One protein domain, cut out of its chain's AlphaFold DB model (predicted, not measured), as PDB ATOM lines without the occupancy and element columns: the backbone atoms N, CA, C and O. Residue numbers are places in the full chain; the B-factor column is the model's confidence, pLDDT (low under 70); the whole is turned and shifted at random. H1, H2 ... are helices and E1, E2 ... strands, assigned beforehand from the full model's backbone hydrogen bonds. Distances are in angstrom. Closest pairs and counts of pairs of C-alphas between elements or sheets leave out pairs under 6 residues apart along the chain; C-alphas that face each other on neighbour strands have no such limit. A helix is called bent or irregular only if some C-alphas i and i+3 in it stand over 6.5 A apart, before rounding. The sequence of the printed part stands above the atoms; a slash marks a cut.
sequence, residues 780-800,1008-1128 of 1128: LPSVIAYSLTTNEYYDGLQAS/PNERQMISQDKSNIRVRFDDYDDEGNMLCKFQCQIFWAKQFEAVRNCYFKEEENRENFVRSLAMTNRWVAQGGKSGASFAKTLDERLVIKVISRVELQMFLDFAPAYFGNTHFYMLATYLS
ATOM      1  N   LEU A 780     -36.437  33.515  34.851       63.22
ATOM      2  CA  LEU A 780     -37.771  33.487  34.219       63.22
ATOM      3  C   LEU A 780     -37.853  32.704  32.876       63.22
ATOM      4  O   LEU A 780     -38.801  31.934  32.721       63.22
ATOM      5  N   PRO A 781     -36.902  32.835  31.925       64.06
ATOM      6  CA  PRO A 781     -36.818  31.978  30.736       64.06
ATOM      7  C   PRO A 781     -36.927  30.467  30.995       64.06
ATOM      8  O   PRO A 781     -37.611  29.784  30.238       64.06
ATOM      9  N   SER A 782     -36.338  29.951  32.077       61.25
ATOM     10  CA  SER A 782     -36.410  28.532  32.452       61.25
ATOM     11  C   SER A 782     -37.836  28.110  32.819       61.25
ATOM     12  O   SER A 782     -38.282  27.035  32.428       61.25
ATOM     13  N   VAL A 783     -38.595  28.984  33.493       63.41
ATOM     14  CA  VAL A 783     -40.018  28.754  33.818       63.41
ATOM     15  C   VAL A 783     -40.880  28.760  32.551       63.41
ATOM     16  O   VAL A 783     -41.823  27.976  32.440       63.41
ATOM     17  N   ILE A 784     -40.547  29.608  31.570       69.88
ATOM     18  CA  ILE A 784     -41.224  29.643  30.264       69.88
ATOM     19  C   ILE A 784     -40.916  28.365  29.472       69.88
ATOM     20  O   ILE A 784     -41.846  27.719  28.999       69.88
ATOM     21  N   ALA A 785     -39.643  27.964  29.377       67.56
ATOM     22  CA  ALA A 785     -39.233  26.724  28.719       67.56
ATOM     23  C   ALA A 785     -39.930  25.501  29.344       67.56
ATOM     24  O   ALA A 785     -40.561  24.729  28.626       67.56
ATOM     25  N   TYR A 786     -39.924  25.395  30.678       64.06
ATOM     26  CA  TYR A 786     -40.620  24.333  31.410       64.06
ATOM     27  C   TYR A 786     -42.132  24.323  31.127       64.06
ATOM     28  O   TYR A 786     -42.697  23.276  30.811       64.06
ATOM     29  N   SER A 787     -42.777  25.497  31.123       67.69
ATOM     30  CA  SER A 787     -44.205  25.634  30.785       67.69
ATOM     31  C   SER A 787     -44.544  25.161  29.365       67.69
ATOM     32  O   SER A 787     -45.677  24.769  29.126       67.69
ATOM     33  N   LEU A 788     -43.597  25.183  28.422       72.00
ATOM     34  CA  LEU A 788     -43.794  24.701  27.046       72.00
ATOM     35  C   LEU A 788     -43.478  23.201  26.877       72.00
ATOM     36  O   LEU A 788     -43.794  22.613  25.837       72.00
ATOM     37  N   THR A 789     -42.871  22.572  27.889       68.19
ATOM     38  CA  THR A 789     -42.612  21.121  27.936       68.19
ATOM     39  C   THR A 789     -43.698  20.315  28.647       68.19
ATOM     40  O   THR A 789     -43.709  19.098  28.501       68.19
ATOM     41  N   THR A 790     -44.625  20.941  29.383       68.50
ATOM     42  CA  THR A 790     -45.675  20.193  30.096       68.50
ATOM     43  C   THR A 790     -46.704  19.577  29.147       68.50
ATOM     44  O   THR A 790     -47.053  20.151  28.110       68.50
ATOM     45  N   ASN A 791     -47.262  18.432  29.552       71.19
ATOM     46  CA  ASN A 791     -48.409  17.833  28.869       71.19
ATOM     47  C   ASN A 791     -49.626  18.771  28.933       71.19
ATOM     48  O   ASN A 791     -50.274  18.964  27.919       71.19
ATOM     49  N   GLU A 792     -49.855  19.483  30.049       72.00
ATOM     50  CA  GLU A 792     -50.927  20.496  30.145       72.00
ATOM     51  C   GLU A 792     -50.876  21.543  29.018       72.00
ATOM     52  O   GLU A 792     -51.918  21.977  28.520       72.00
ATOM     53  N   TYR A 793     -49.671  21.964  28.612       78.06
ATOM     54  CA  TYR A 793     -49.505  22.860  27.473       78.06
ATOM     55  C   TYR A 793     -49.786  22.145  26.151       78.06
ATOM     56  O   TYR A 793     -50.520  22.678  25.324       78.06
ATOM     57  N   TYR A 794     -49.227  20.948  25.960       76.12
ATOM     58  CA  TYR A 794     -49.348  20.185  24.718       76.12
ATOM     59  C   TYR A 794     -50.783  19.716  24.438       76.12
ATOM     60  O   TYR A 794     -51.298  19.960  23.351       76.12
ATOM     61  N   ASP A 795     -51.459  19.140  25.429       79.50
ATOM     62  CA  ASP A 795     -52.843  18.672  25.341       79.50
ATOM     63  C   ASP A 795     -53.791  19.857  25.085       79.50
ATOM     64  O   ASP A 795     -54.682  19.788  24.238       79.50
ATOM     65  N   GLY A 796     -53.554  20.993  25.756       80.75
ATOM     66  CA  GLY A 796     -54.282  22.242  25.516       80.75
ATOM     67  C   GLY A 796     -54.034  22.845  24.128       80.75
ATOM     68  O   GLY A 796     -54.912  23.521  23.586       80.75
ATOM     69  N   LEU A 797     -52.865  22.591  23.535       82.25
ATOM     70  CA  LEU A 797     -52.480  23.058  22.204       82.25
ATOM     71  C   LEU A 797     -53.072  22.159  21.115       82.25
ATOM     72  O   LEU A 797     -53.734  22.671  20.218       82.25
ATOM     73  N   GLN A 798     -52.971  20.836  21.258       81.38
ATOM     74  CA  GLN A 798     -53.651  19.876  20.386       81.38
ATOM     75  C   GLN A 798     -55.171  20.065  20.415       81.38
ATOM     76  O   GLN A 798     -55.783  20.200  19.357       81.38
ATOM     77  N   ALA A 799     -55.789  20.164  21.597       82.06
ATOM     78  CA  ALA A 799     -57.222  20.438  21.715       82.06
ATOM     79  C   ALA A 799     -57.609  21.784  21.075       82.06
ATOM     80  O   ALA A 799     -58.671  21.894  20.464       82.06
ATOM     81  N   SER A 800     -56.731  22.793  21.153       79.50
ATOM     82  CA  SER A 800     -56.921  24.058  20.438       79.50
ATOM     83  C   SER A 800     -56.866  23.870  18.919       79.50
ATOM     84  O   SER A 800     -57.754  24.365  18.228       79.50
ATOM     85  N   PRO A1008     -51.468  25.263   6.243       76.31
ATOM     86  CA  PRO A1008     -52.046  25.117   7.583       76.31
ATOM     87  C   PRO A1008     -51.549  26.169   8.586       76.31
ATOM     88  O   PRO A1008     -52.338  26.662   9.393       76.31
ATOM     89  N   ASN A1009     -50.272  26.562   8.508       76.50
ATOM     90  CA  ASN A1009     -49.694  27.596   9.372       76.50
ATOM     91  C   ASN A1009     -50.241  28.997   9.025       76.50
ATOM     92  O   ASN A1009     -50.543  29.781   9.924       76.50
ATOM     93  N   GLU A1010     -50.450  29.315   7.745       79.50
ATOM     94  CA  GLU A1010     -51.065  30.584   7.324       79.50
ATOM     95  C   GLU A1010     -52.495  30.723   7.853       79.50
ATOM     96  O   GLU A1010     -52.804  31.714   8.524       79.50
ATOM     97  N   ARG A1011     -53.335  29.694   7.653       81.62
ATOM     98  CA  ARG A1011     -54.718  29.657   8.172       81.62
ATOM     99  C   ARG A1011     -54.759  29.815   9.696       81.62
ATOM    100  O   ARG A1011     -55.638  30.493  10.227       81.62
ATOM    101  N   GLN A1012     -53.793  29.232  10.408       81.69
ATOM    102  CA  GLN A1012     -53.666  29.373  11.863       81.69
ATOM    103  C   GLN A1012     -53.208  30.771  12.303       81.69
ATOM    104  O   GLN A1012     -53.683  31.245  13.333       81.69
ATOM    105  N   MET A1013     -52.337  31.452  11.550       82.38
ATOM    106  CA  MET A1013     -51.906  32.822  11.871       82.38
ATOM    107  C   MET A1013     -53.012  33.860  11.665       82.38
ATOM    108  O   MET A1013     -53.156  34.760  12.491       82.38
ATOM    109  N   ILE A1014     -53.814  33.737  10.602       82.56
ATOM    110  CA  ILE A1014     -54.921  34.673  10.326       82.56
ATOM    111  C   ILE A1014     -56.198  34.374  11.133       82.56
ATOM    112  O   ILE A1014     -57.147  35.161  11.099       82.56
ATOM    113  N   SER A1015     -56.232  33.264  11.878       81.06
ATOM    114  CA  SER A1015     -57.358  32.903  12.742       81.06
ATOM    115  C   SER A1015     -57.613  33.954  13.834       81.06
ATOM    116  O   SER A1015     -56.708  34.385  14.553       81.06
ATOM    117  N   GLN A1016     -58.890  34.299  14.018       75.12
ATOM    118  CA  GLN A1016     -59.386  35.176  15.086       75.12
ATOM    119  C   GLN A1016     -59.454  34.472  16.465       75.12
ATOM    120  O   GLN A1016     -59.767  35.117  17.471       75.12
ATOM    121  N   ASP A1017     -59.178  33.164  16.540       78.69
ATOM    122  CA  ASP A1017     -59.448  32.337  17.723       78.69
ATOM    123  C   ASP A1017     -58.475  32.619  18.871       78.69
ATOM    124  O   ASP A1017     -57.264  32.397  18.767       78.69
ATOM    125  N   LYS A1018     -59.010  33.035  20.023       76.88
ATOM    126  CA  LYS A1018     -58.231  33.381  21.225       76.88
ATOM    127  C   LYS A1018     -57.740  32.141  21.979       76.88
ATOM    128  O   LYS A1018     -58.242  31.801  23.049       76.88
ATOM    129  N   SER A1019     -56.721  31.497  21.419       82.75
ATOM    130  CA  SER A1019     -56.078  30.266  21.900       82.75
ATOM    131  C   SER A1019     -55.202  30.461  23.156       82.75
ATOM    132  O   SER A1019     -53.988  30.273  23.144       82.75
ATOM    133  N   ASN A1020     -55.800  30.886  24.268       87.56
ATOM    134  CA  ASN A1020     -55.071  31.120  25.518       87.56
ATOM    135  C   ASN A1020     -54.939  29.827  26.342       87.56
ATOM    136  O   ASN A1020     -55.932  29.335  26.876       87.56
ATOM    137  N   ILE A1021     -53.714  29.328  26.512       84.44
ATOM    138  CA  ILE A1021     -53.407  28.116  27.290       84.44
ATOM    139  C   ILE A1021     -52.867  28.516  28.665       84.44
ATOM    140  O   ILE A1021     -52.132  29.498  28.796       84.44
ATOM    141  N   ARG A1022     -53.220  27.764  29.712       79.88
ATOM    142  CA  ARG A1022     -52.753  28.018  31.078       79.88
ATOM    143  C   ARG A1022     -52.258  26.742  31.746       79.88
ATOM    144  O   ARG A1022     -53.067  25.886  32.086       79.88
ATOM    145  N   VAL A1023     -50.959  26.711  32.012       71.62
ATOM    146  CA  VAL A1023     -50.281  25.679  32.805       71.62
ATOM    147  C   VAL A1023     -50.349  26.066  34.281       71.62
ATOM    148  O   VAL A1023     -50.233  27.256  34.615       71.62
ATOM    149  N   ARG A1024     -50.550  25.094  35.171       68.50
ATOM    150  CA  ARG A1024     -50.551  25.297  36.626       68.50
ATOM    151  C   ARG A1024     -49.408  24.533  37.279       68.50
ATOM    152  O   ARG A1024     -48.974  23.493  36.804       68.50
ATOM    153  N   PHE A1025     -48.937  25.080  38.388       61.59
ATOM    154  CA  PHE A1025     -47.879  24.504  39.196       61.59
ATOM    155  C   PHE A1025     -48.324  24.590  40.649       61.59
ATOM    156  O   PHE A1025     -48.412  25.683  41.221       61.59
ATOM    157  N   ASP A1026     -48.660  23.427  41.194       60.53
ATOM    158  CA  ASP A1026     -49.181  23.248  42.540       60.53
ATOM    159  C   ASP A1026     -48.140  22.457  43.335       60.53
ATOM    160  O   ASP A1026     -47.690  21.398  42.902       60.53
ATOM    161  N   ASP A1027     -47.731  23.019  44.463       48.94
ATOM    162  CA  ASP A1027     -46.624  22.566  45.302       48.94
ATOM    163  C   ASP A1027     -47.180  22.158  46.670       48.94
ATOM    164  O   ASP A1027     -48.073  22.832  47.195       48.94
ATOM    165  N   TYR A1028     -46.686  21.056  47.229       57.12
ATOM    166  CA  TYR A1028     -47.257  20.382  48.398       57.12
ATOM    167  C   TYR A1028     -46.153  19.862  49.322       57.12
ATOM    168  O   TYR A1028     -45.097  19.453  48.845       57.12
ATOM    169  N   ASP A1029     -46.409  19.861  50.630       51.03
ATOM    170  CA  ASP A1029     -45.515  19.251  51.618       51.03
ATOM    171  C   ASP A1029     -45.747  17.739  51.785       51.03
ATOM    172  O   ASP A1029     -46.713  17.161  51.277       51.03
ATOM    173  N   ASP A1030     -44.846  17.115  52.545       49.81
ATOM    174  CA  ASP A1030     -44.864  15.728  53.018       49.81
ATOM    175  C   ASP A1030     -46.216  15.268  53.597       49.81
ATOM    176  O   ASP A1030     -46.552  14.083  53.549       49.81
ATOM    177  N   GLU A1031     -46.987  16.201  54.161       56.22
ATOM    178  CA  GLU A1031     -48.267  15.967  54.832       56.22
ATOM    179  C   GLU A1031     -49.471  16.154  53.882       56.22
ATOM    180  O   GLU A1031     -50.615  15.865  54.250       56.22
ATOM    181  N   GLY A1032     -49.229  16.600  52.643       47.94
ATOM    182  CA  GLY A1032     -50.239  16.852  51.615       47.94
ATOM    183  C   GLY A1032     -50.864  18.251  51.657       47.94
ATOM    184  O   GLY A1032     -51.845  18.500  50.945       47.94
ATOM    185  N   ASN A1033     -50.332  19.187  52.452       49.84
ATOM    186  CA  ASN A1033     -50.790  20.576  52.456       49.84
ATOM    187  C   ASN A1033     -50.173  21.343  51.275       49.84
ATOM    188  O   ASN A1033     -48.984  21.238  50.995       49.84
ATOM    189  N   MET A1034     -50.968  22.173  50.596       49.78
ATOM    190  CA  MET A1034     -50.506  22.971  49.453       49.78
ATOM    191  C   MET A1034     -49.608  24.139  49.913       49.78
ATOM    192  O   MET A1034     -50.108  25.140  50.438       49.78
ATOM    193  N   LEU A1035     -48.298  24.023  49.682       46.62
ATOM    194  CA  LEU A1035     -47.260  25.004  50.019       46.62
ATOM    195  C   LEU A1035     -47.326  26.256  49.143       46.62
ATOM    196  O   LEU A1035     -47.315  27.383  49.654       46.62
ATOM    197  N   CYS A1036     -47.398  26.084  47.821       45.88
ATOM    198  CA  CYS A1036     -47.551  27.197  46.891       45.88
ATOM    199  C   CYS A1036     -48.355  26.824  45.635       45.88
ATOM    200  O   CYS A1036     -48.637  25.664  45.350       45.88
ATOM    201  N   LYS A1037     -48.800  27.857  44.913       51.78
ATOM    202  CA  LYS A1037     -49.608  27.733  43.698       51.78
ATOM    203  C   LYS A1037     -49.266  28.868  42.747       51.78
ATOM    204  O   LYS A1037     -49.510  30.034  43.072       51.78
ATOM    205  N   PHE A1038     -48.748  28.543  41.569       53.94
ATOM    206  CA  PHE A1038     -48.526  29.508  40.495       53.94
ATOM    207  C   PHE A1038     -49.083  29.003  39.158       53.94
ATOM    208  O   PHE A1038     -49.456  27.845  38.999       53.94
ATOM    209  N   GLN A1039     -49.247  29.916  38.202       63.09
ATOM    210  CA  GLN A1039     -49.824  29.616  36.891       63.09
ATOM    211  C   GLN A1039     -49.081  30.412  35.818       63.09
ATOM    212  O   GLN A1039     -48.864  31.616  35.985       63.09
ATOM    213  N   CYS A1040     -48.725  29.760  34.715       75.94
ATOM    214  CA  CYS A1040     -48.203  30.421  33.523       75.94
ATOM    215  C   CYS A1040     -49.316  30.462  32.472       75.94
ATOM    216  O   CYS A1040     -49.987  29.458  32.243       75.94
ATOM    217  N   GLN A1041     -49.555  31.624  31.857       83.12
ATOM    218  CA  GLN A1041     -50.570  31.774  30.813       83.12
ATOM    219  C   GLN A1041     -49.914  32.209  29.503       83.12
ATOM    220  O   GLN A1041     -49.388  33.317  29.395       83.12
ATOM    221  N   ILE A1042     -49.992  31.325  28.513       87.38
ATOM    222  CA  ILE A1042     -49.568  31.546  27.140       87.38
ATOM    223  C   ILE A1042     -50.767  32.150  26.403       87.38
ATOM    224  O   ILE A1042     -51.848  31.561  26.373       87.38
ATOM    225  N   PHE A1043     -50.597  33.337  25.828       89.31
ATOM    226  CA  PHE A1043     -51.635  33.991  25.029       89.31
ATOM    227  C   PHE A1043     -51.460  33.655  23.548       89.31
ATOM    228  O   PHE A1043     -50.321  33.571  23.097       89.31
ATOM    229  N   TRP A1044     -52.565  33.518  22.802       89.44
ATOM    230  CA  TRP A1044     -52.558  33.268  21.346       89.44
ATOM    231  C   TRP A1044     -51.627  32.111  20.922       89.44
ATOM    232  O   TRP A1044     -50.796  32.243  20.021       89.44
ATOM    233  N   ALA A1045     -51.716  30.983  21.630       87.25
ATOM    234  CA  ALA A1045     -50.779  29.872  21.526       87.25
ATOM    235  C   ALA A1045     -50.732  29.227  20.130       87.25
ATOM    236  O   ALA A1045     -49.623  28.923  19.693       87.25
ATOM    237  N   LYS A1046     -51.874  29.099  19.425       87.81
ATOM    238  CA  LYS A1046     -51.947  28.649  18.015       87.81
ATOM    239  C   LYS A1046     -51.189  29.602  17.095       87.81
ATOM    240  O   LYS A1046     -50.311  29.192  16.352       87.81
ATOM    241  N   GLN A1047     -51.524  30.892  17.149       89.00
ATOM    242  CA  GLN A1047     -50.967  31.897  16.249       89.00
ATOM    243  C   GLN A1047     -49.448  32.005  16.443       89.00
ATOM    244  O   GLN A1047     -48.699  32.036  15.471       89.00
ATOM    245  N   PHE A1048     -48.969  31.976  17.693       87.88
ATOM    246  CA  PHE A1048     -47.535  31.920  17.977       87.88
ATOM    247  C   PHE A1048     -46.886  30.557  17.674       87.88
ATOM    248  O   PHE A1048     -45.672  30.521  17.489       87.88
ATOM    249  N   GLU A1049     -47.632  29.451  17.639       84.31
ATOM    250  CA  GLU A1049     -47.137  28.154  17.156       84.31
ATOM    251  C   GLU A1049     -46.923  28.177  15.651       84.31
ATOM    252  O   GLU A1049     -45.804  27.950  15.214       84.31
ATOM    253  N   ALA A1050     -47.927  28.580  14.879       83.56
ATOM    254  CA  ALA A1050     -47.802  28.738  13.438       83.56
ATOM    255  C   ALA A1050     -46.683  29.726  13.043       83.56
ATOM    256  O   ALA A1050     -45.941  29.468  12.099       83.56
ATOM    257  N   VAL A1051     -46.479  30.805  13.814       83.75
ATOM    258  CA  VAL A1051     -45.297  31.676  13.662       83.75
ATOM    259  C   VAL A1051     -43.991  30.909  13.920       83.75
ATOM    260  O   VAL A1051     -43.081  30.999  13.100       83.75
ATOM    261  N   ARG A1052     -43.866  30.129  15.009       83.06
ATOM    262  CA  ARG A1052     -42.664  29.296  15.250       83.06
ATOM    263  C   ARG A1052     -42.431  28.304  14.107       83.06
ATOM    264  O   ARG A1052     -41.306  28.222  13.620       83.06
ATOM    265  N   ASN A1053     -43.491  27.652  13.637       77.44
ATOM    266  CA  ASN A1053     -43.453  26.666  12.561       77.44
ATOM    267  C   ASN A1053     -42.941  27.242  11.228       77.44
ATOM    268  O   ASN A1053     -42.369  26.500  10.439       77.44
ATOM    269  N   CYS A1054     -43.103  28.548  10.984       74.94
ATOM    270  CA  CYS A1054     -42.542  29.226   9.809       74.94
ATOM    271  C   CYS A1054     -41.096  29.733   9.996       74.94
ATOM    272  O   CYS A1054     -40.405  29.933   8.998       74.94
ATOM    273  N   TYR A1055     -40.634  29.956  11.236       71.19
ATOM    274  CA  TYR A1055     -39.280  30.463  11.538       71.19
ATOM    275  C   TYR A1055     -38.243  29.368  11.837       71.19
ATOM    276  O   TYR A1055     -37.049  29.580  11.620       71.19
ATOM    277  N   PHE A1056     -38.673  28.211  12.337       67.19
ATOM    278  CA  PHE A1056     -37.846  27.012  12.504       67.19
ATOM    279  C   PHE A1056     -38.318  25.953  11.493       67.19
ATOM    280  O   PHE A1056     -39.489  25.942  11.128       67.19
ATOM    281  N   LYS A1057     -37.435  25.059  11.026       58.34
ATOM    282  CA  LYS A1057     -37.822  23.975  10.097       58.34
ATOM    283  C   LYS A1057     -38.528  22.836  10.840       58.34
ATOM    284  O   LYS A1057     -38.295  22.645  12.032       58.34
ATOM    285  N   GLU A1058     -39.393  22.086  10.153       52.47
ATOM    286  CA  GLU A1058     -40.269  21.069  10.767       52.47
ATOM    287  C   GLU A1058     -39.504  20.025  11.599       52.47
ATOM    288  O   GLU A1058     -39.855  19.800  12.755       52.47
ATOM    289  N   GLU A1059     -38.398  19.485  11.077       48.06
ATOM    290  CA  GLU A1059     -37.574  18.463  11.750       48.06
ATOM    291  C   GLU A1059     -36.837  18.961  13.016       48.06
ATOM    292  O   GLU A1059     -36.374  18.154  13.817       48.06
ATOM    293  N   GLU A1060     -36.741  20.279  13.239       52.56
ATOM    294  CA  GLU A1060     -36.025  20.886  14.380       52.56
ATOM    295  C   GLU A1060     -36.943  21.603  15.396       52.56
ATOM    296  O   GLU A1060     -36.483  22.071  16.444       52.56
ATOM    297  N   ASN A1061     -38.232  21.746  15.080       61.38
ATOM    298  CA  ASN A1061     -39.017  22.935  15.434       61.38
ATOM    299  C   ASN A1061     -39.145  23.228  16.945       61.38
ATOM    300  O   ASN A1061     -38.573  24.187  17.475       61.38
ATOM    301  N   ARG A1062     -39.905  22.384  17.657       62.62
ATOM    302  CA  ARG A1062     -40.284  22.606  19.063       62.62
ATOM    303  C   ARG A1062     -39.084  22.499  19.995       62.62
ATOM    304  O   ARG A1062     -38.956  23.303  20.921       62.62
ATOM    305  N   GLU A1063     -38.221  21.511  19.767       63.78
ATOM    306  CA  GLU A1063     -37.089  21.280  20.654       63.78
ATOM    307  C   GLU A1063     -36.082  22.413  20.591       63.78
ATOM    308  O   GLU A1063     -35.701  22.920  21.644       63.78
ATOM    309  N   ASN A1064     -35.681  22.857  19.394       64.56
ATOM    310  CA  ASN A1064     -34.704  23.934  19.298       64.56
ATOM    311  C   ASN A1064     -35.257  25.244  19.871       64.56
ATOM    312  O   ASN A1064     -34.513  25.937  20.563       64.56
ATOM    313  N   PHE A1065     -36.555  25.538  19.738       71.94
ATOM    314  CA  PHE A1065     -37.170  26.683  20.425       71.94
ATOM    315  C   PHE A1065     -37.061  26.590  21.962       71.94
ATOM    316  O   PHE A1065     -36.587  27.526  22.608       71.94
ATOM    317  N   VAL A1066     -37.433  25.453  22.567       69.69
ATOM    318  CA  VAL A1066     -37.333  25.231  24.028       69.69
ATOM    319  C   VAL A1066     -35.873  25.253  24.506       69.69
ATOM    320  O   VAL A1066     -35.557  25.873  25.524       69.69
ATOM    321  N   ARG A1067     -34.973  24.625  23.745       65.00
ATOM    322  CA  ARG A1067     -33.524  24.543  23.978       65.00
ATOM    323  C   ARG A1067     -32.871  25.930  23.950       65.00
ATOM    324  O   ARG A1067     -32.115  26.255  24.863       65.00
ATOM    325  N   SER A1068     -33.255  26.776  22.990       67.00
ATOM    326  CA  SER A1068     -32.859  28.193  22.924       67.00
ATOM    327  C   SER A1068     -33.289  28.936  24.193       67.00
ATOM    328  O   SER A1068     -32.464  29.560  24.857       67.00
ATOM    329  N   LEU A1069     -34.568  28.826  24.585       69.56
ATOM    330  CA  LEU A1069     -35.108  29.500  25.775       69.56
ATOM    331  C   LEU A1069     -34.413  29.062  27.078       69.56
ATOM    332  O   LEU A1069     -34.118  29.911  27.924       69.56
ATOM    333  N   ALA A1070     -34.099  27.772  27.232       60.25
ATOM    334  CA  ALA A1070     -33.355  27.241  28.382       60.25
ATOM    335  C   ALA A1070     -31.888  27.733  28.451       60.25
ATOM    336  O   ALA A1070     -31.275  27.727  29.527       60.25
ATOM    337  N   MET A1071     -31.346  28.193  27.319       59.09
ATOM    338  CA  MET A1071     -30.038  28.832  27.154       59.09
ATOM    339  C   MET A1071     -30.161  30.368  27.061       59.09
ATOM    340  O   MET A1071     -29.696  30.979  26.101       59.09
ATOM    341  N   THR A1072     -30.783  31.027  28.044       61.47
ATOM    342  CA  THR A1072     -30.966  32.493  28.029       61.47
ATOM    343  C   THR A1072     -30.024  33.244  28.974       61.47
ATOM    344  O   THR A1072     -29.983  32.957  30.167       61.47
ATOM    345  N   ASN A1073     -29.388  34.311  28.474       60.00
ATOM    346  CA  ASN A1073     -28.643  35.292  29.272       60.00
ATOM    347  C   ASN A1073     -29.387  36.638  29.385       60.00
ATOM    348  O   ASN A1073     -30.015  37.108  28.435       60.00
ATOM    349  N   ARG A1074     -29.273  37.321  30.535       66.62
ATOM    350  CA  ARG A1074     -29.836  38.675  30.722       66.62
ATOM    351  C   ARG A1074     -29.132  39.682  29.806       66.62
ATOM    352  O   ARG A1074     -27.915  39.842  29.873       66.62
ATOM    353  N   TRP A1075     -29.907  40.419  29.013       70.06
ATOM    354  CA  TRP A1075     -29.410  41.367  28.018       70.06
ATOM    355  C   TRP A1075     -29.726  42.803  28.449       70.06
ATOM    356  O   TRP A1075     -30.876  43.170  28.685       70.06
ATOM    357  N   VAL A1076     -28.691  43.634  28.573       62.06
ATOM    358  CA  VAL A1076     -28.836  45.054  28.921       62.06
ATOM    359  C   VAL A1076     -28.966  45.856  27.627       62.06
ATOM    360  O   VAL A1076     -27.983  46.372  27.099       62.06
ATOM    361  N   ALA A1077     -30.186  45.920  27.093       58.78
ATOM    362  CA  ALA A1077     -30.484  46.689  25.888       58.78
ATOM    363  C   ALA A1077     -30.255  48.195  26.127       58.78
ATOM    364  O   ALA A1077     -30.882  48.805  26.995       58.78
ATOM    365  N   GLN A1078     -29.360  48.801  25.348       48.91
ATOM    366  CA  GLN A1078     -29.072  50.237  25.407       48.91
ATOM    367  C   GLN A1078     -30.056  51.028  24.524       48.91
ATOM    368  O   GLN A1078     -30.431  50.576  23.446       48.91
ATOM    369  N   GLY A1079     -30.466  52.223  24.968       53.41
ATOM    370  CA  GLY A1079     -31.276  53.169  24.176       53.41
ATOM    371  C   GLY A1079     -32.792  53.189  24.444       53.41
ATOM    372  O   GLY A1079     -33.488  54.059  23.920       53.41
ATOM    373  N   GLY A1080     -33.326  52.293  25.280       51.88
ATOM    374  CA  GLY A1080     -34.751  52.287  25.639       51.88
ATOM    375  C   GLY A1080     -35.169  53.466  26.535       51.88
ATOM    376  O   GLY A1080     -34.532  53.738  27.549       51.88
ATOM    377  N   LYS A1081     -36.285  54.139  26.207       51.72
ATOM    378  CA  LYS A1081     -36.935  55.128  27.103       51.72
ATOM    379  C   LYS A1081     -37.655  54.468  28.289       51.72
ATOM    380  O   LYS A1081     -37.842  55.104  29.320       51.72
ATOM    381  N   SER A1082     -38.086  53.219  28.125       52.88
ATOM    382  CA  SER A1082     -38.687  52.387  29.165       52.88
ATOM    383  C   SER A1082     -37.653  51.401  29.710       52.88
ATOM    384  O   SER A1082     -36.963  50.733  28.943       52.88
ATOM    385  N   GLY A1083     -37.576  51.273  31.038       55.16
ATOM    386  CA  GLY A1083     -36.689  50.334  31.740       55.16
ATOM    387  C   GLY A1083     -37.137  48.868  31.659       55.16
ATOM    388  O   GLY A1083     -37.087  48.156  32.660       55.16
ATOM    389  N   ALA A1084     -37.627  48.429  30.498       62.66
ATOM    390  CA  ALA A1084     -37.964  47.034  30.250       62.66
ATOM    391  C   ALA A1084     -36.698  46.172  30.379       62.66
ATOM    392  O   ALA A1084     -35.650  46.511  29.831       62.66
ATOM    393  N   SER A1085     -36.785  45.060  31.109       66.94
ATOM    394  CA  SER A1085     -35.676  44.102  31.172       66.94
ATOM    395  C   SER A1085     -35.714  43.196  29.949       66.94
ATOM    396  O   SER A1085     -36.771  42.673  29.601       66.94
ATOM    397  N   PHE A1086     -34.561  42.993  29.319       77.56
ATOM    398  CA  PHE A1086     -34.411  42.092  28.185       77.56
ATOM    399  C   PHE A1086     -33.521  40.902  28.553       77.56
ATOM    400  O   PHE A1086     -32.723  40.939  29.497       77.56
ATOM    401  N   ALA A1087     -33.655  39.837  27.778       70.06
ATOM    402  CA  ALA A1087     -32.772  38.689  27.763       70.06
ATOM    403  C   ALA A1087     -32.616  38.196  26.316       70.06
ATOM    404  O   ALA A1087     -33.479  38.466  25.479       70.06
ATOM    405  N   LYS A1088     -31.505  37.528  26.007       77.69
ATOM    406  CA  LYS A1088     -31.186  36.997  24.674       77.69
ATOM    407  C   LYS A1088     -30.682  35.563  24.823       77.69
ATOM    408  O   LYS A1088     -29.981  35.264  25.796       77.69
ATOM    409  N   THR A1089     -31.054  34.685  23.903       69.12
ATOM    410  CA  THR A1089     -30.588  33.293  23.906       69.12
ATOM    411  C   THR A1089     -29.129  33.196  23.447       69.12
ATOM    412  O   THR A1089     -28.644  34.063  22.718       69.12
ATOM    413  N   LEU A1090     -28.394  32.186  23.923       56.59
ATOM    414  CA  LEU A1090     -26.954  32.014  23.651       56.59
ATOM    415  C   LEU A1090     -26.646  31.730  22.176       56.59
ATOM    416  O   LEU A1090     -25.570  32.073  21.699       56.59
ATOM    417  N   ASP A1091     -27.596  31.131  21.464       62.16
ATOM    418  CA  ASP A1091     -27.569  30.904  20.015       62.16
ATOM    419  C   ASP A1091     -28.002  32.136  19.196       62.16
ATOM    420  O   ASP A1091     -28.138  32.072  17.977       62.16
ATOM    421  N   GLU A1092     -28.251  33.251  19.885       74.25
ATOM    422  CA  GLU A1092     -28.707  34.542  19.380       74.25
ATOM    423  C   GLU A1092     -30.086  34.566  18.690       74.25
ATOM    424  O   GLU A1092     -30.529  35.650  18.298       74.25
ATOM    425  N   ARG A1093     -30.796  33.428  18.587       72.38
ATOM    426  CA  ARG A1093     -32.044  33.290  17.808       72.38
ATOM    427  C   ARG A1093     -33.234  34.065  18.385       72.38
ATOM    428  O   ARG A1093     -34.095  34.493  17.621       72.38
ATOM    429  N   LEU A1094     -33.318  34.238  19.709       78.81
ATOM    430  CA  LEU A1094     -34.494  34.813  20.376       78.81
ATOM    431  C   LEU A1094     -34.132  35.959  21.334       78.81
ATOM    432  O   LEU A1094     -33.145  35.916  22.071       78.81
ATOM    433  N   VAL A1095     -35.011  36.966  21.382       83.00
ATOM    434  CA  VAL A1095     -34.992  38.060  22.364       83.00
ATOM    435  C   VAL A1095     -36.261  38.001  23.207       83.00
ATOM    436  O   VAL A1095     -37.375  38.062  22.691       83.00
ATOM    437  N   ILE A1096     -36.092  37.940  24.524       82.00
ATOM    438  CA  ILE A1096     -37.174  37.904  25.509       82.00
ATOM    439  C   ILE A1096     -37.265  39.289  26.154       82.00
ATOM    440  O   ILE A1096     -36.317  39.745  26.795       82.00
ATOM    441  N   LYS A1097     -38.409  39.966  26.007       85.25
ATOM    442  CA  LYS A1097     -38.683  41.264  26.642       85.25
ATOM    443  C   LYS A1097     -39.670  41.096  27.796       85.25
ATOM    444  O   LYS A1097     -40.799  40.658  27.592       85.25
ATOM    445  N   VAL A1098     -39.287  41.544  28.989       80.44
ATOM    446  CA  VAL A1098     -40.216  41.743  30.108       80.44
ATOM    447  C   VAL A1098     -41.029  43.010  29.835       80.44
ATOM    448  O   VAL A1098     -40.502  44.123  29.902       80.44
ATOM    449  N   ILE A1099     -42.308  42.833  29.503       77.75
ATOM    450  CA  ILE A1099     -43.262  43.918  29.237       77.75
ATOM    451  C   ILE A1099     -44.099  44.253  30.474       77.75
ATOM    452  O   ILE A1099     -44.392  43.397  31.309       77.75
ATOM    453  N   SER A1100     -44.515  45.512  30.589       81.06
ATOM    454  CA  SER A1100     -45.471  45.945  31.610       81.06
ATOM    455  C   SER A1100     -46.881  45.404  31.338       81.06
ATOM    456  O   SER A1100     -47.242  45.094  30.203       81.06
ATOM    457  N   ARG A1101     -47.739  45.362  32.369       77.88
ATOM    458  CA  ARG A1101     -49.155  44.969  32.209       77.88
ATOM    459  C   ARG A1101     -49.923  45.878  31.233       77.88
ATOM    460  O   ARG A1101     -50.881  45.420  30.622       77.88
ATOM    461  N   VAL A1102     -49.503  47.137  31.081       80.50
ATOM    462  CA  VAL A1102     -50.098  48.083  30.121       80.50
ATOM    463  C   VAL A1102     -49.681  47.731  28.692       80.50
ATOM    464  O   VAL A1102     -50.547  47.595  27.838       80.50
ATOM    465  N   GLU A1103     -48.388  47.491  28.444       80.44
ATOM    466  CA  GLU A1103     -47.902  47.009  27.139       80.44
ATOM    467  C   GLU A1103     -48.519  45.656  26.753       80.44
ATOM    468  O   GLU A1103     -48.869  45.463  25.593       80.44
ATOM    469  N   LEU A1104     -48.698  44.739  27.716       83.69
ATOM    470  CA  LEU A1104     -49.384  43.464  27.484       83.69
ATOM    471  C   LEU A1104     -50.847  43.675  27.080       83.69
ATOM    472  O   LEU A1104     -51.291  43.054  26.121       83.69
ATOM    473  N   GLN A1105     -51.592  44.545  27.773       84.19
ATOM    474  CA  GLN A1105     -52.979  44.824  27.396       84.19
ATOM    475  C   GLN A1105     -53.048  45.437  25.993       84.19
ATOM    476  O   GLN A1105     -53.768  44.913  25.152       84.19
ATOM    477  N   MET A1106     -52.220  46.450  25.711       85.25
ATOM    478  CA  MET A1106     -52.131  47.056  24.379       85.25
ATOM    479  C   MET A1106     -51.841  46.008  23.295       85.25
ATOM    480  O   MET A1106     -52.518  46.001  22.274       85.25
ATOM    481  N   PHE A1107     -50.888  45.094  23.524       86.69
ATOM    482  CA  PHE A1107     -50.616  43.996  22.591       86.69
ATOM    483  C   PHE A1107     -51.837  43.091  22.386       86.69
ATOM    484  O   PHE A1107     -52.186  42.797  21.248       86.69
ATOM    485  N   LEU A1108     -52.518  42.674  23.458       86.56
ATOM    486  CA  LEU A1108     -53.715  41.831  23.358       86.56
ATOM    487  C   LEU A1108     -54.877  42.524  22.627       86.56
ATOM    488  O   LEU A1108     -55.675  41.833  21.990       86.56
ATOM    489  N   ASP A1109     -54.939  43.856  22.679       83.62
ATOM    490  CA  ASP A1109     -55.946  44.664  21.987       83.62
ATOM    491  C   ASP A1109     -55.677  44.771  20.467       83.62
ATOM    492  O   ASP A1109     -56.636  44.830  19.697       83.62
ATOM    493  N   PHE A1110     -54.411  44.742  20.010       87.25
ATOM    494  CA  PHE A1110     -54.056  44.763  18.572       87.25
ATOM    495  C   PHE A1110     -53.585  43.418  17.981       87.25
ATOM    496  O   PHE A1110     -53.334  43.339  16.777       87.25
ATOM    497  N   ALA A1111     -53.493  42.351  18.779       85.31
ATOM    498  CA  ALA A1111     -52.907  41.064  18.381       85.31
ATOM    499  C   ALA A1111     -53.416  40.467  17.042       85.31
ATOM    500  O   ALA A1111     -52.571  40.016  16.268       85.31
ATOM    501  N   PRO A1112     -54.719  40.508  16.680       84.06
ATOM    502  CA  PRO A1112     -55.173  40.023  15.369       84.06
ATOM    503  C   PRO A1112     -54.530  40.770  14.191       84.06
ATOM    504  O   PRO A1112     -54.133  40.159  13.201       84.06
ATOM    505  N   ALA A1113     -54.357  42.092  14.313       82.94
ATOM    506  CA  ALA A1113     -53.674  42.898  13.303       82.94
ATOM    507  C   ALA A1113     -52.157  42.652  13.299       82.94
ATOM    508  O   ALA A1113     -51.526  42.750  12.249       82.94
ATOM    509  N   TYR A1114     -51.558  42.300  14.441       86.94
ATOM    510  CA  TYR A1114     -50.156  41.876  14.493       86.94
ATOM    511  C   TYR A1114     -49.929  40.580  13.701       86.94
ATOM    512  O   TYR A1114     -49.050  40.553  12.837       86.94
ATOM    513  N   PHE A1115     -50.738  39.537  13.921       86.69
ATOM    514  CA  PHE A1115     -50.583  38.274  13.189       86.69
ATOM    515  C   PHE A1115     -50.926  38.400  11.700       86.69
ATOM    516  O   PHE A1115     -50.162  37.900  10.878       86.69
ATOM    517  N   GLY A1116     -51.975  39.148  11.331       81.62
ATOM    518  CA  GLY A1116     -52.296  39.416   9.921       81.62
ATOM    519  C   GLY A1116     -51.157  40.116   9.164       81.62
ATOM    520  O   GLY A1116     -50.785  39.683   8.076       81.62
ATOM    521  N   ASN A1117     -50.533  41.137   9.767       81.19
ATOM    522  CA  ASN A1117     -49.338  41.765   9.189       81.19
ATOM    523  C   ASN A1117     -48.135  40.802   9.152       81.19
ATOM    524  O   ASN A1117     -47.413  40.772   8.162       81.19
ATOM    525  N   THR A1118     -47.918  40.003  10.203       80.19
ATOM    526  CA  THR A1118     -46.797  39.043  10.266       80.19
ATOM    527  C   THR A1118     -46.897  37.991   9.158       80.19
ATOM    528  O   THR A1118     -45.908  37.721   8.483       80.19
ATOM    529  N   HIS A1119     -48.096  37.459   8.912       80.50
ATOM    530  CA  HIS A1119     -48.387  36.553   7.800       80.50
ATOM    531  C   HIS A1119     -48.105  37.205   6.433       80.50
ATOM    532  O   HIS A1119     -47.400  36.610   5.619       80.50
ATOM    533  N   PHE A1120     -48.563  38.444   6.207       75.88
ATOM    534  CA  PHE A1120     -48.306  39.177   4.959       75.88
ATOM    535  C   PHE A1120     -46.803  39.367   4.680       75.88
ATOM    536  O   PHE A1120     -46.344  39.105   3.569       75.88
ATOM    537  N   TYR A1121     -46.016  39.764   5.689       68.94
ATOM    538  CA  TYR A1121     -44.564  39.912   5.532       68.94
ATOM    539  C   TYR A1121     -43.844  38.574   5.316       68.94
ATOM    540  O   TYR A1121     -42.902  38.526   4.528       68.94
ATOM    541  N   MET A1122     -44.275  37.483   5.960       65.88
ATOM    542  CA  MET A1122     -43.656  36.171   5.731       65.88
ATOM    543  C   MET A1122     -43.986  35.599   4.348       65.88
ATOM    544  O   MET A1122     -43.072  35.100   3.701       65.88
ATOM    545  N   LEU A1123     -45.214  35.759   3.834       56.88
ATOM    546  CA  LEU A1123     -45.528  35.442   2.430       56.88
ATOM    547  C   LEU A1123     -44.643  36.238   1.461       56.88
ATOM    548  O   LEU A1123     -44.044  35.661   0.556       56.88
ATOM    549  N   ALA A1124     -44.489  37.544   1.693       53.41
ATOM    550  CA  ALA A1124     -43.622  38.403   0.885       53.41
ATOM    551  C   ALA A1124     -42.116  38.066   0.987       53.41
ATOM    552  O   ALA A1124     -41.345  38.588   0.191       53.41
ATOM    553  N   THR A1125     -41.711  37.213   1.941       48.75
ATOM    554  CA  THR A1125     -40.330  36.716   2.117       48.75
ATOM    555  C   THR A1125     -40.165  35.248   1.670       48.75
ATOM    556  O   THR A1125     -39.048  34.760   1.565       48.75
ATOM    557  N   TYR A1126     -41.265  34.527   1.413       41.81
ATOM    558  CA  TYR A1126     -41.274  33.174   0.823       41.81
ATOM    559  C   TYR A1126     -41.491  33.189  -0.702       41.81
ATOM    560  O   TYR A1126     -41.281  32.177  -1.364       41.81
ATOM    561  N   LEU A1127     -41.922  34.327  -1.257       33.03
ATOM    562  CA  LEU A1127     -42.081  34.587  -2.695       33.03
ATOM    563  C   LEU A1127     -40.929  35.443  -3.268       33.03
ATOM    564  O   LEU A1127     -41.100  36.074  -4.314       33.03
ATOM    565  N   SER A1128     -39.789  35.505  -2.565       30.28
ATOM    566  CA  SER A1128     -38.617  36.346  -2.871       30.28
ATOM    567  C   SER A1128     -37.301  35.608  -2.658       30.28
ATOM    568  O   SER A1128     -36.444  35.710  -3.556       30.28
TER     569      SER A1128
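Overview. This is residues 780 to 800 and 1008 to 1128 of the 1128 residues of the protein "PIPK domain-containing protein" of archaeon (UniProt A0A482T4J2). A small three-stranded sheet, E3 E4 E5, sits at one side of a group of short, mostly crossed helices, and a long two-stranded hairpin, E1 and E2, reaches away from that group to one end of the longest axis. The bent helix H6 follows the small sheet and runs to the opposite end of that axis; its residues 1101 to 1106 stand free. The printed part has 142 residues, in the order H1 H2 H3 E1 E2 H4 H5 E3 E4 E5 H6, and its class is mixed, helices and strands; both sheets are antiparallel. The whole is only just compact, close to loose, with a radius of gyration of the C-alphas of 16.9 A, and spans 61 by 41 by 32 A.

Along the chain. Find C-alpha 1072 at (-30.966, 32.493, 28.029), where E3, residues 1072 to 1075, begins; E4 is residues 1086 to 1089 and E5 residues 1095 to 1097. E1, residues 1021 to 1028, is 23.3 A long, and E2, residues 1034 to 1042, 23.9 A. H1 begins at C-alpha 780, at (-37.771, 33.487, 34.219), and ends at 789; H2 is residues 791 to 800, H3 1008 to 1014, H4 1045 to 1055. H5, residues 1058 to 1070, is irregular: C-alphas 1059 and 1062 are 8.8 A apart. H6, residues 1101 to 1126, was assigned as one helix by its hydrogen bonds but is bent, with C-alphas 1109 and 1112 8.1 A apart; its arms are H6a, residues 1101 to 1109, and H6b, residues 1112 to 1126, which is 21.3 A long and ends at C-alpha 1126 at (-41.274, 33.174, 0.823).

Arrangement. E3 E4 E5 is a meander, each strand the antiparallel neighbour of the one before; look for N 1073 and O 1088 at 2.9 A, and N 1087 and O 1096 at 2.8 A. H1, with residues 780 to 782, and H5, with 1065 to 1070, only graze this sheet. H1 touches residues 1066 to 1070 of H5, closest at C-alphas 782 and 1070, 5.3 A. H4 is the hub, touching H2, H3 and H5; its closest C-alphas to H3 are 1047 and 1013, 4.6 A, at a steep tilt of 59 degrees. H4 and H2 only just touch, only at their ends, with C-alphas 1046 and 797 7.0 A apart. H3 touches H6b, C-alphas 1014 and 1116 being 5.4 A apart. In the hairpin E1 and E2, N 1023 and O 1040 are 2.9 A apart. Every O i to N i+4 pair is within hydrogen-bond range in H1, H2, H3, H4, H6a and H6b, and 7 of 9 in H5.

Size, cuts and confidence. The two farthest C-alphas, of Glu 1031 and Ser 1128, are 62.0 A apart. Residues 801 to 1007 are not printed; C-alphas 800 and 1008 are 13.8 A apart across this cut. Of the links that are printed whole, none is long. The mean pLDDT of the printed part is 70.4, and 65 residues are under 70, among them 1024 to 1039 and 1121 to 1128.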